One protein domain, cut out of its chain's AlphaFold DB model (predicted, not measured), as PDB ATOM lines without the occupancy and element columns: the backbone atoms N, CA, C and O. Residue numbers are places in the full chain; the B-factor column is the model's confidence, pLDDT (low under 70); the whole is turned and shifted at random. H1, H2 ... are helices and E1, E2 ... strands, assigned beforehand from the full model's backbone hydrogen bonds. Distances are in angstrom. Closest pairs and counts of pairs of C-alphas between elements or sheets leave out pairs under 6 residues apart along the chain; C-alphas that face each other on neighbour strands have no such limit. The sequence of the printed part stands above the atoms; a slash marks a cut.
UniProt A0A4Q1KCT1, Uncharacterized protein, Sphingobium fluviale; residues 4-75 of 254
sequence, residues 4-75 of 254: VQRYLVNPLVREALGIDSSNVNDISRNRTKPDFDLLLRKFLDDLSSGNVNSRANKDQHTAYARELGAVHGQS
ATOM      1  N   VAL A   4     171.937 130.482 151.682       86.50
ATOM      2  CA  VAL A   4     172.827 131.173 152.628       86.50
ATOM      3  C   VAL A   4     173.336 132.499 152.060       86.50
ATOM      4  O   VAL A   4     173.278 133.519 152.740       86.50
ATOM      5  N   GLN A   5     173.769 132.518 150.794       84.75
ATOM      6  CA  GLN A   5     174.217 133.752 150.140       84.75
ATOM      7  C   GLN A   5     173.106 134.809 150.086       84.75
ATOM      8  O   GLN A   5     173.386 135.981 150.297       84.75
ATOM      9  N   ARG A   6     171.844 134.425 149.844       83.94
ATOM     10  CA  ARG A   6     170.722 135.384 149.783       83.94
ATOM     11  C   ARG A   6     170.442 136.049 151.131       83.94
ATOM     12  O   ARG A   6     170.187 137.250 151.163       83.94
ATOM     13  N   TYR A   7     170.524 135.290 152.221       87.31
ATOM     14  CA  TYR A   7     170.313 135.816 153.572       87.31
ATOM     15  C   TYR A   7     171.491 136.682 154.030       87.31
ATOM     16  O   TYR A   7     171.277 137.774 154.547       87.31
ATOM     17  N   LEU A   8     172.732 136.263 153.758       87.25
ATOM     18  CA  LEU A   8     173.932 137.014 154.142       87.25
ATOM     19  C   LEU A   8     174.185 138.274 153.299       87.25
ATOM     20  O   LEU A   8     174.984 139.113 153.698       87.25
ATOM     21  N   VAL A   9     173.513 138.455 152.160       85.88
ATOM     22  CA  VAL A   9     173.545 139.735 151.426       85.88
ATOM     23  C   VAL A   9     172.748 140.822 152.161       85.88
ATOM     24  O   VAL A   9     173.052 142.006 152.014       85.88
ATOM     25  N   ASN A  10     171.760 140.456 152.987       87.06
ATOM     26  CA  ASN A  10     170.985 141.431 153.748       87.06
ATOM     27  C   ASN A  10     171.808 141.960 154.947       87.06
ATOM     28  O   ASN A  10     172.214 141.169 155.804       87.06
ATOM     29  N   PRO A  11     172.043 143.286 155.054       85.75
ATOM     30  CA  PRO A  11     172.818 143.864 156.151       85.75
ATOM     31  C   PRO A  11     172.201 143.597 157.528       85.75
ATOM     32  O   PRO A  11     172.950 143.331 158.460       85.75
ATOM     33  N   LEU A  12     170.870 143.564 157.643       86.06
ATOM     34  CA  LEU A  12     170.183 143.320 158.915       86.06
ATOM     35  C   LEU A  12     170.396 141.890 159.416       86.06
ATOM     36  O   LEU A  12     170.555 141.671 160.610       86.06
ATOM     37  N   VAL A  13     170.435 140.914 158.506       87.56
ATOM     38  CA  VAL A  13     170.696 139.511 158.865       87.56
ATOM     39  C   VAL A  13     172.155 139.333 159.288       87.56
ATOM     40  O   VAL A  13     172.425 138.658 160.278       87.56
ATOM     41  N   ARG A  14     173.103 139.975 158.586       88.44
ATOM     42  CA  ARG A  14     174.521 139.975 158.991       88.44
ATOM     43  C   ARG A  14     174.717 140.610 160.361       88.44
ATOM     44  O   ARG A  14     175.391 140.031 161.204       88.44
ATOM     45  N   GLU A  15     174.091 141.758 160.595       85.62
ATOM     46  CA  GLU A  15     174.154 142.459 161.874       85.62
ATOM     47  C   GLU A  15     173.515 141.642 163.005       85.62
ATOM     48  O   GLU A  15     174.097 141.520 164.088       85.62
ATOM     49  N   ALA A  16     172.363 141.014 162.749       87.19
ATOM     50  CA  ALA A  16     171.718 140.122 163.704       87.19
ATOM     51  C   ALA A  16     172.658 138.974 164.103       87.19
ATOM     52  O   ALA A  16     172.898 138.796 165.294       87.19
ATOM     53  N   LEU A  17     173.282 138.301 163.126       87.38
ATOM     54  CA  LEU A  17     174.286 137.245 163.338       87.38
ATOM     55  C   LEU A  17     175.590 137.744 163.980       87.38
ATOM     56  O   LEU A  17     176.364 136.940 164.488       87.38
ATOM     57  N   GLY A  18     175.844 139.052 163.974       85.94
ATOM     58  CA  GLY A  18     177.081 139.639 164.483       85.94
ATOM     59  C   GLY A  18     178.261 139.533 163.519       85.94
ATOM     60  O   GLY A  18     179.396 139.406 163.969       85.94
ATOM     61  N   ILE A  19     177.997 139.532 162.209       87.62
ATOM     62  CA  ILE A  19     178.999 139.535 161.138       87.62
ATOM     63  C   ILE A  19     179.220 140.974 160.675       87.62
ATOM     64  O   ILE A  19     178.304 141.622 160.165       87.62
ATOM     65  N   ASP A  20     180.458 141.437 160.778       82.06
ATOM     66  CA  ASP A  20     180.917 142.689 160.195       82.06
ATOM     67  C   ASP A  20     181.715 142.402 158.914       82.06
ATOM     68  O   ASP A  20     182.607 141.556 158.870       82.06
ATOM     69  N   SER A  21     181.342 143.101 157.848       76.12
ATOM     70  CA  SER A  21     181.926 142.974 156.506       76.12
ATOM     71  C   SER A  21     182.304 144.337 155.930       76.12
ATOM     72  O   SER A  21     182.401 144.501 154.716       76.12
ATOM     73  N   SER A  22     182.506 145.323 156.809       76.31
ATOM     74  CA  SER A  22     182.968 146.665 156.443       76.31
ATOM     75  C   SER A  22     184.363 146.642 155.806       76.31
ATOM     76  O   SER A  22     184.698 147.524 155.019       76.31
ATOM     77  N   ASN A  23     185.165 145.611 156.092       74.44
ATOM     78  CA  ASN A  23     186.444 145.362 155.438       74.44
ATOM     79  C   ASN A  23     186.286 144.317 154.317       74.44
ATOM     80  O   ASN A  23     185.895 143.178 154.557       74.44
ATOM     81  N   VAL A  24     186.634 144.688 153.083       68.75
ATOM     82  CA  VAL A  24     186.565 143.796 151.907       68.75
ATOM     83  C   VAL A  24     187.557 142.629 152.015       68.75
ATOM     84  O   VAL A  24     187.321 141.563 151.448       68.75
ATOM     85  N   ASN A  25     188.652 142.813 152.757       71.50
ATOM     86  CA  ASN A  25     189.740 141.843 152.870       71.50
ATOM     87  C   ASN A  25     189.653 140.954 154.123       71.50
ATOM     88  O   ASN A  25     190.449 140.026 154.249       71.50
ATOM     89  N   ASP A  26     188.729 141.224 155.053       76.88
ATOM     90  CA  ASP A  26     188.585 140.448 156.288       76.88
ATOM     91  C   ASP A  26     187.142 140.482 156.802       76.88
ATOM     92  O   ASP A  26     186.545 141.547 156.939       76.88
ATOM     93  N   ILE A  27     186.587 139.308 157.105       81.31
ATOM     94  CA  ILE A  27     185.258 139.185 157.710       81.31
ATOM     95  C   ILE A  27     185.460 138.993 159.208       81.31
ATOM     96  O   ILE A  27     186.090 138.027 159.649       81.31
ATOM     97  N   SER A  28     184.891 139.891 159.998       85.19
ATOM     98  CA  SER A  28     184.992 139.881 161.454       85.19
ATOM     99  C   SER A  28     183.645 139.602 162.102       85.19
ATOM    100  O   SER A  28     182.588 139.756 161.495       85.19
ATOM    101  N   ARG A  29     183.676 139.187 163.367       86.88
ATOM    102  CA  ARG A  29     182.497 139.183 164.233       86.88
ATOM    103  C   ARG A  29     182.568 140.330 165.227       86.88
ATOM    104  O   ARG A  29     183.641 140.604 165.754       86.88
ATOM    105  N   ASN A  30     181.433 140.946 165.520       84.38
ATOM    106  CA  ASN A  30     181.307 142.041 166.491       84.38
ATOM    107  C   ASN A  30     180.463 141.647 167.722       84.38
ATOM    108  O   ASN A  30     179.989 142.502 168.469       84.38
ATOM    109  N   ARG A  31     180.266 140.339 167.925       85.31
ATOM    110  CA  ARG A  31     179.616 139.741 169.097       85.31
ATOM    111  C   ARG A  31     180.560 138.765 169.790       85.31
ATOM    112  O   ARG A  31     181.487 138.225 169.171       85.31
ATOM    113  N   THR A  32     180.272 138.489 171.059       85.69
ATOM    114  CA  THR A  32     180.975 137.456 171.822       85.69
ATOM    115  C   THR A  32     180.883 136.095 171.111       85.69
ATOM    116  O   THR A  32     179.927 135.798 170.392       85.69
ATOM    117  N   LYS A  33     181.897 135.237 171.294       82.56
ATOM    118  CA  LYS A  33     181.895 133.874 170.732       82.56
ATOM    119  C   LYS A  33     180.637 133.057 171.066       82.56
ATOM    120  O   LYS A  33     180.089 132.491 170.125       82.56
ATOM    121  N   PRO A  34     180.193 132.962 172.334       84.88
ATOM    122  CA  PRO A  34     179.023 132.153 172.670       84.88
ATOM    123  C   PRO A  34     177.749 132.666 171.991       84.88
ATOM    124  O   PRO A  34     176.995 131.857 171.459       84.88
ATOM    125  N   ASP A  35     177.554 133.985 171.920       84.25
ATOM    126  CA  ASP A  35     176.390 134.574 171.252       84.25
ATOM    127  C   ASP A  35     176.419 134.333 169.739       84.25
ATOM    128  O   ASP A  35     175.398 134.001 169.139       84.25
ATOM    129  N   PHE A  36     177.593 134.475 169.117       87.81
ATOM    130  CA  PHE A  36     177.777 134.192 167.694       87.81
ATOM    131  C   PHE A  36     177.481 132.721 167.372       87.81
ATOM    132  O   PHE A  36     176.736 132.430 166.438       87.81
ATOM    133  N   ASP A  37     178.023 131.793 168.167       87.44
ATOM    134  CA  ASP A  37     177.831 130.354 167.971       87.44
ATOM    135  C   ASP A  37     176.357 129.949 168.189       87.44
ATOM    136  O   ASP A  37     175.842 129.107 167.452       87.44
ATOM    137  N   LEU A  38     175.658 130.565 169.152       88.25
ATOM    138  CA  LEU A  38     174.230 130.343 169.408       88.25
ATOM    139  C   LEU A  38     173.367 130.756 168.208       88.25
ATOM    140  O   LEU A  38     172.549 129.972 167.722       88.25
ATOM    141  N   LEU A  39     173.576 131.974 167.706       89.69
ATOM    142  CA  LEU A  39     172.814 132.508 166.578       89.69
ATOM    143  C   LEU A  39     173.116 131.773 165.273       89.69
ATOM    144  O   LEU A  39     172.206 131.499 164.490       89.69
ATOM    145  N   LEU A  40     174.384 131.419 165.049       90.38
ATOM    146  CA  LEU A  40     174.786 130.648 163.880       90.38
ATOM    147  C   LEU A  40     174.158 129.251 163.897       90.38
ATOM    148  O   LEU A  40     173.703 128.787 162.855       90.38
ATOM    149  N   ARG A  41     174.094 128.589 165.060       90.44
ATOM    150  CA  ARG A  41     173.415 127.290 165.194       90.44
ATOM    151  C   ARG A  41     171.935 127.390 164.867       90.44
ATOM    152  O   ARG A  41     171.495 126.657 163.992       90.44
ATOM    153  N   LYS A  42     171.207 128.347 165.455       90.44
ATOM    154  CA  LYS A  42     169.794 128.567 165.106       90.44
ATOM    155  C   LYS A  42     169.615 128.787 163.603       90.44
ATOM    156  O   LYS A  42     168.731 128.188 163.004       90.44
ATOM    157  N   PHE A  43     170.475 129.594 162.982       91.25
ATOM    158  CA  PHE A  43     170.418 129.819 161.538       91.25
ATOM    159  C   PHE A  43     170.613 128.537 160.719       91.25
ATOM    160  O   PHE A  43     169.905 128.318 159.736       91.25
ATOM    161  N   LEU A  44     171.559 127.682 161.113       90.75
ATOM    162  CA  LEU A  44     171.794 126.397 160.453       90.75
ATOM    163  C   LEU A  44     170.644 125.409 160.691       90.75
ATOM    164  O   LEU A  44     170.257 124.705 159.758       90.75
ATOM    165  N   ASP A  45     170.066 125.396 161.889       89.81
ATOM    166  CA  ASP A  45     168.908 124.568 162.222       89.81
ATOM    167  C   ASP A  45     167.681 125.004 161.407       89.81
ATOM    168  O   ASP A  45     167.027 124.167 160.784       89.81
ATOM    169  N   ASP A  46     167.429 126.313 161.297       89.38
ATOM    170  CA  ASP A  46     166.357 126.893 160.479       89.38
ATOM    171  C   ASP A  46     166.565 126.655 158.973       89.38
ATOM    172  O   ASP A  46     165.604 126.499 158.215       89.38
ATOM    173  N   LEU A  47     167.821 126.607 158.524       89.12
ATOM    174  CA  LEU A  47     168.169 126.230 157.155       89.12
ATOM    175  C   LEU A  47     167.892 124.744 156.903       89.12
ATOM    176  O   LEU A  47     167.416 124.387 155.825       89.12
ATOM    177  N   SER A  48     168.175 123.883 157.883       88.12
ATOM    178  CA  SER A  48     167.949 122.438 157.780       88.12
ATOM    179  C   SER A  48     166.465 122.060 157.853       88.12
ATOM    180  O   SER A  48     166.033 121.143 157.156       88.12
ATOM    181  N   SER A  49     165.672 122.798 158.635       87.44
ATOM    182  CA  SER A  49     164.229 122.587 158.797       87.44
ATOM    183  C   SER A  49     163.391 123.180 157.659       87.44
ATOM    184  O   SER A  49     162.209 122.870 157.536       87.44
ATOM    185  N   GLY A  50     163.995 124.015 156.803       83.94
ATOM    186  CA  GLY A  50     163.330 124.662 155.669       83.94
ATOM    187  C   GLY A  50     162.650 125.998 155.997       83.94
ATOM    188  O   GLY A  50     162.109 126.638 155.087       83.94
ATOM    189  N   ASN A  51     162.726 126.455 157.253       83.38
ATOM    190  CA  ASN A  51     162.264 127.780 157.685       83.38
ATOM    191  C   ASN A  51     163.031 128.903 156.967       83.38
ATOM    192  O   ASN A  51     162.446 129.900 156.543       83.38
ATOM    193  N   VAL A  52     164.334 128.707 156.756       88.19
ATOM    194  CA  VAL A  52     165.179 129.541 155.896       88.19
ATOM    195  C   VAL A  52     165.295 128.857 154.538       88.19
ATOM    196  O   VAL A  52     165.948 127.825 154.391       88.19
ATOM    197  N   ASN A  53     164.672 129.431 153.511       88.00
ATOM    198  CA  ASN A  53     164.675 128.855 152.167       88.00
ATOM    199  C   ASN A  53     164.887 129.913 151.080       88.00
ATOM    200  O   ASN A  53     164.789 131.117 151.297       88.00
ATOM    201  N   SER A  54     165.218 129.456 149.873       84.44
ATOM    202  CA  SER A  54     165.594 130.345 148.772       84.44
ATOM    203  C   SER A  54     164.434 131.185 148.230       84.44
ATOM    204  O   SER A  54     164.691 132.145 147.507       84.44
ATOM    205  N   ARG A  55     163.179 130.849 148.550       83.00
ATOM    206  CA  ARG A  55     161.985 131.547 148.048       83.00
ATOM    207  C   ARG A  55     161.592 132.752 148.906       83.00
ATOM    208  O   ARG A  55     160.639 133.438 148.549       83.00
ATOM    209  N   ALA A  56     162.317 133.016 149.994       85.00
ATOM    210  CA  ALA A  56     162.038 134.137 150.874       85.00
ATOM    211  C   ALA A  56     162.295 135.500 150.203       85.00
ATOM    212  O   ALA A  56     163.237 135.672 149.424       85.00
ATOM    213  N   ASN A  57     161.434 136.473 150.501       87.12
ATOM    214  CA  ASN A  57     161.527 137.845 150.008       87.12
ATOM    215  C   ASN A  57     162.231 138.782 151.018       87.12
ATOM    216  O   ASN A  57     162.611 138.387 152.122       87.12
ATOM    217  N   LYS A  58     162.415 140.054 150.643       84.25
ATOM    218  CA  LYS A  58     163.124 141.051 151.465       84.25
ATOM    219  C   LYS A  58     162.470 141.284 152.836       84.25
ATOM    220  O   LYS A  58     163.187 141.444 153.829       84.25
ATOM    221  N   ASP A  59     161.143 141.279 152.901       85.94
ATOM    222  CA  ASP A  59     160.401 141.492 154.147       85.94
ATOM    223  C   ASP A  59     160.545 140.285 155.076       85.94
ATOM    224  O   ASP A  59     160.796 140.449 156.268       85.94
ATOM    225  N   GLN A  60     160.520 139.074 154.518       86.69
ATOM    226  CA  GLN A  60     160.780 137.833 155.247       86.69
ATOM    227  C   GLN A  60     162.219 137.765 155.772       86.69
ATOM    228  O   GLN A  60     162.431 137.359 156.911       86.69
ATOM    229  N   HIS A  61     163.213 138.239 155.012       86.31
ATOM    230  CA  HIS A  61     164.589 138.357 155.517       86.31
ATOM    231  C   HIS A  61     164.690 139.349 156.685       86.31
ATOM    232  O   HIS A  61     165.446 139.129 157.629       86.31
ATOM    233  N   THR A  62     163.932 140.444 156.625       86.69
ATOM    234  CA  THR A  62     163.918 141.473 157.674       86.69
ATOM    235  C   THR A  62     163.212 140.976 158.935       86.69
ATOM    236  O   THR A  62     163.710 141.192 160.039       86.69
ATOM    237  N   ALA A  63     162.089 140.271 158.785       87.81
ATOM    238  CA  ALA A  63     161.393 139.614 159.888       87.81
ATOM    239  C   ALA A  63     162.293 138.571 160.565       87.81
ATOM    240  O   ALA A  63     162.435 138.577 161.785       87.81
ATOM    241  N   TYR A  64     162.993 137.766 159.765       90.00
ATOM    242  CA  TYR A  64     163.937 136.775 160.265       90.00
ATOM    243  C   TYR A  64     165.133 137.403 161.002       90.00
ATOM    244  O   TYR A  64     165.551 136.910 162.045       90.00
ATOM    245  N   ALA A  65     165.656 138.538 160.526       87.94
ATOM    246  CA  ALA A  65     166.702 139.273 161.241       87.94
ATOM    247  C   ALA A  65     166.245 139.739 162.637       87.94
ATOM    248  O   ALA A  65     167.023 139.692 163.590       87.94
ATOM    249  N   ARG A  66     164.979 140.159 162.775       87.44
ATOM    250  CA  ARG A  66     164.394 140.527 164.077       87.44
ATOM    251  C   ARG A  66     164.217 139.312 164.983       87.44
ATOM    252  O   ARG A  66     164.505 139.411 166.169       87.44
ATOM    253  N   GLU A  67     163.797 138.180 164.424       87.38
ATOM    254  CA  GLU A  67     163.682 136.913 165.152       87.38
ATOM    255  C   GLU A  67     165.041 136.448 165.693       87.38
ATOM    256  O   GLU A  67     165.151 136.100 166.864       87.38
ATOM    257  N   LEU A  68     166.099 136.532 164.878       85.38
ATOM    258  CA  LEU A  68     167.472 136.262 165.314       85.38
ATOM    259  C   LEU A  68     167.925 137.209 166.433       85.38
ATOM    260  O   LEU A  68     168.625 136.791 167.350       85.38
ATOM    261  N   GLY A  69     167.514 138.477 166.386       81.81
ATOM    262  CA  GLY A  69     167.791 139.444 167.447       81.81
ATOM    263  C   GLY A  69     167.034 139.186 168.756       81.81
ATOM    264  O   GLY A  69     167.427 139.736 169.779       81.81
ATOM    265  N   ALA A  70     165.981 138.364 168.737       83.38
ATOM    266  CA  ALA A  70     165.125 138.059 169.887       83.38
ATOM    267  C   ALA A  70     165.401 136.676 170.510       83.38
ATOM    268  O   ALA A  70     164.631 136.200 171.343       83.38
ATOM    269  N   VAL A  71     166.485 136.005 170.106       84.94
ATOM    270  CA  VAL A  71     166.845 134.676 170.615       84.94
ATOM    271  C   VAL A  71     167.206 134.749 172.099       84.94
ATOM    272  O   VAL A  71     168.120 135.469 172.501       84.94
ATOM    273  N   HIS A  72     166.505 133.964 172.918       70.50
ATOM    274  CA  HIS A  72     166.761 133.867 174.353       70.50
ATOM    275  C   HIS A  72     168.172 133.333 174.648       70.50
ATOM    276  O   HIS A  72     168.605 132.341 174.064       70.50
ATOM    277  N   GLY A  73     168.867 133.972 175.595       66.81
ATOM    278  CA  GLY A  73     170.214 133.579 176.027       66.81
ATOM    279  C   GLY A  73     171.358 134.367 175.383       66.81
ATOM    280  O   GLY A  73     172.513 134.068 175.668       66.81
ATOM    281  N   GLN A  74     171.058 135.373 174.557       77.06
ATOM    282  CA  GLN A  74     172.053 136.302 174.027       77.06
ATOM    283  C   GLN A  74     172.357 137.438 175.022       77.06
ATOM    284  O   GLN A  74     171.443 138.079 175.535       77.06
ATOM    285  N   SER A  75     173.642 137.746 175.229       66.75
ATOM    286  CA  SER A  75     174.103 138.834 176.118       66.75
ATOM    287  C   SER A  75     173.831 140.252 175.568       66.75
ATOM    288  O   SER A  75     173.976 141.246 176.271       66.75
TER     289      SER A  75
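AT A GLANCE: This is residues 4 to 75 of the 254 residues of an uncharacterized protein of Sphingobium fluviale (UniProt A0A4Q1KCT1). In a small helical body, short helix H2 lies nearest the middle, with the longer H4 side by side with it on one side, the longest helix, H3, on another side of H2 and steeply inclined to H4, and short H1 near both H2 and H4. At the far end from the tip of H3, the chain loops out after H2 and folds back through strand E1, a small hairpin-like turn with residues 19 to 20 beside residues 28 to 29. The printed part has 72 residues, with four named helices and one named strand in the order H1, H2, E1, H3, H4; it is mostly helix. It is compact, with a radius of gyration of the C-alphas of 11.8 A and spans of 29 by 29 by 19 A.

IN THESE COORDINATES: Find C-alpha 4 at (172.827, 131.173, 152.628); H1 runs from there to residue 8. H2 follows at residues 11 to 17, 9.9 A long, and E1 at residues 28 to 31. From C-alpha 33 at (181.895, 133.874, 170.732), H3 runs 24.1 A to residue 49. H4, residues 58 to 69, is 16.7 A long and ends with C-alpha 69 at (167.791, 139.444, 167.447).

HOW THE PARTS SIT: Start at H2, which touches H4 at a shallow tilt of 28 degrees, the same way; their closest C-alphas, Val 13 and Ala 65, are 4.7 A apart. H2 only just touches H3, with 3 pairs of C-alphas within 8 A, on residues 36 to 40 of H3 alone; Leu 17 and Leu 39 have the closest C-alphas, at 5.9 A. H3 and H4 are close but not clearly touching, with the C-alphas of Leu 39 and Leu 68 closest at 6.7 A. E1 pairs with no named strand; look for its antiparallel pairing with residues 19 to 20. In H1, H2, H3 and H4 every O i to N i+4 pair is within hydrogen-bond range.

THE WHOLE: The two C-alphas farthest apart are those of Asn 25 and Ser 49, at 32.5 A. The printed part has no cut and no long link. Mean pLDDT of the printed part is 84.6; residues 24, 73 and 75 are under 70.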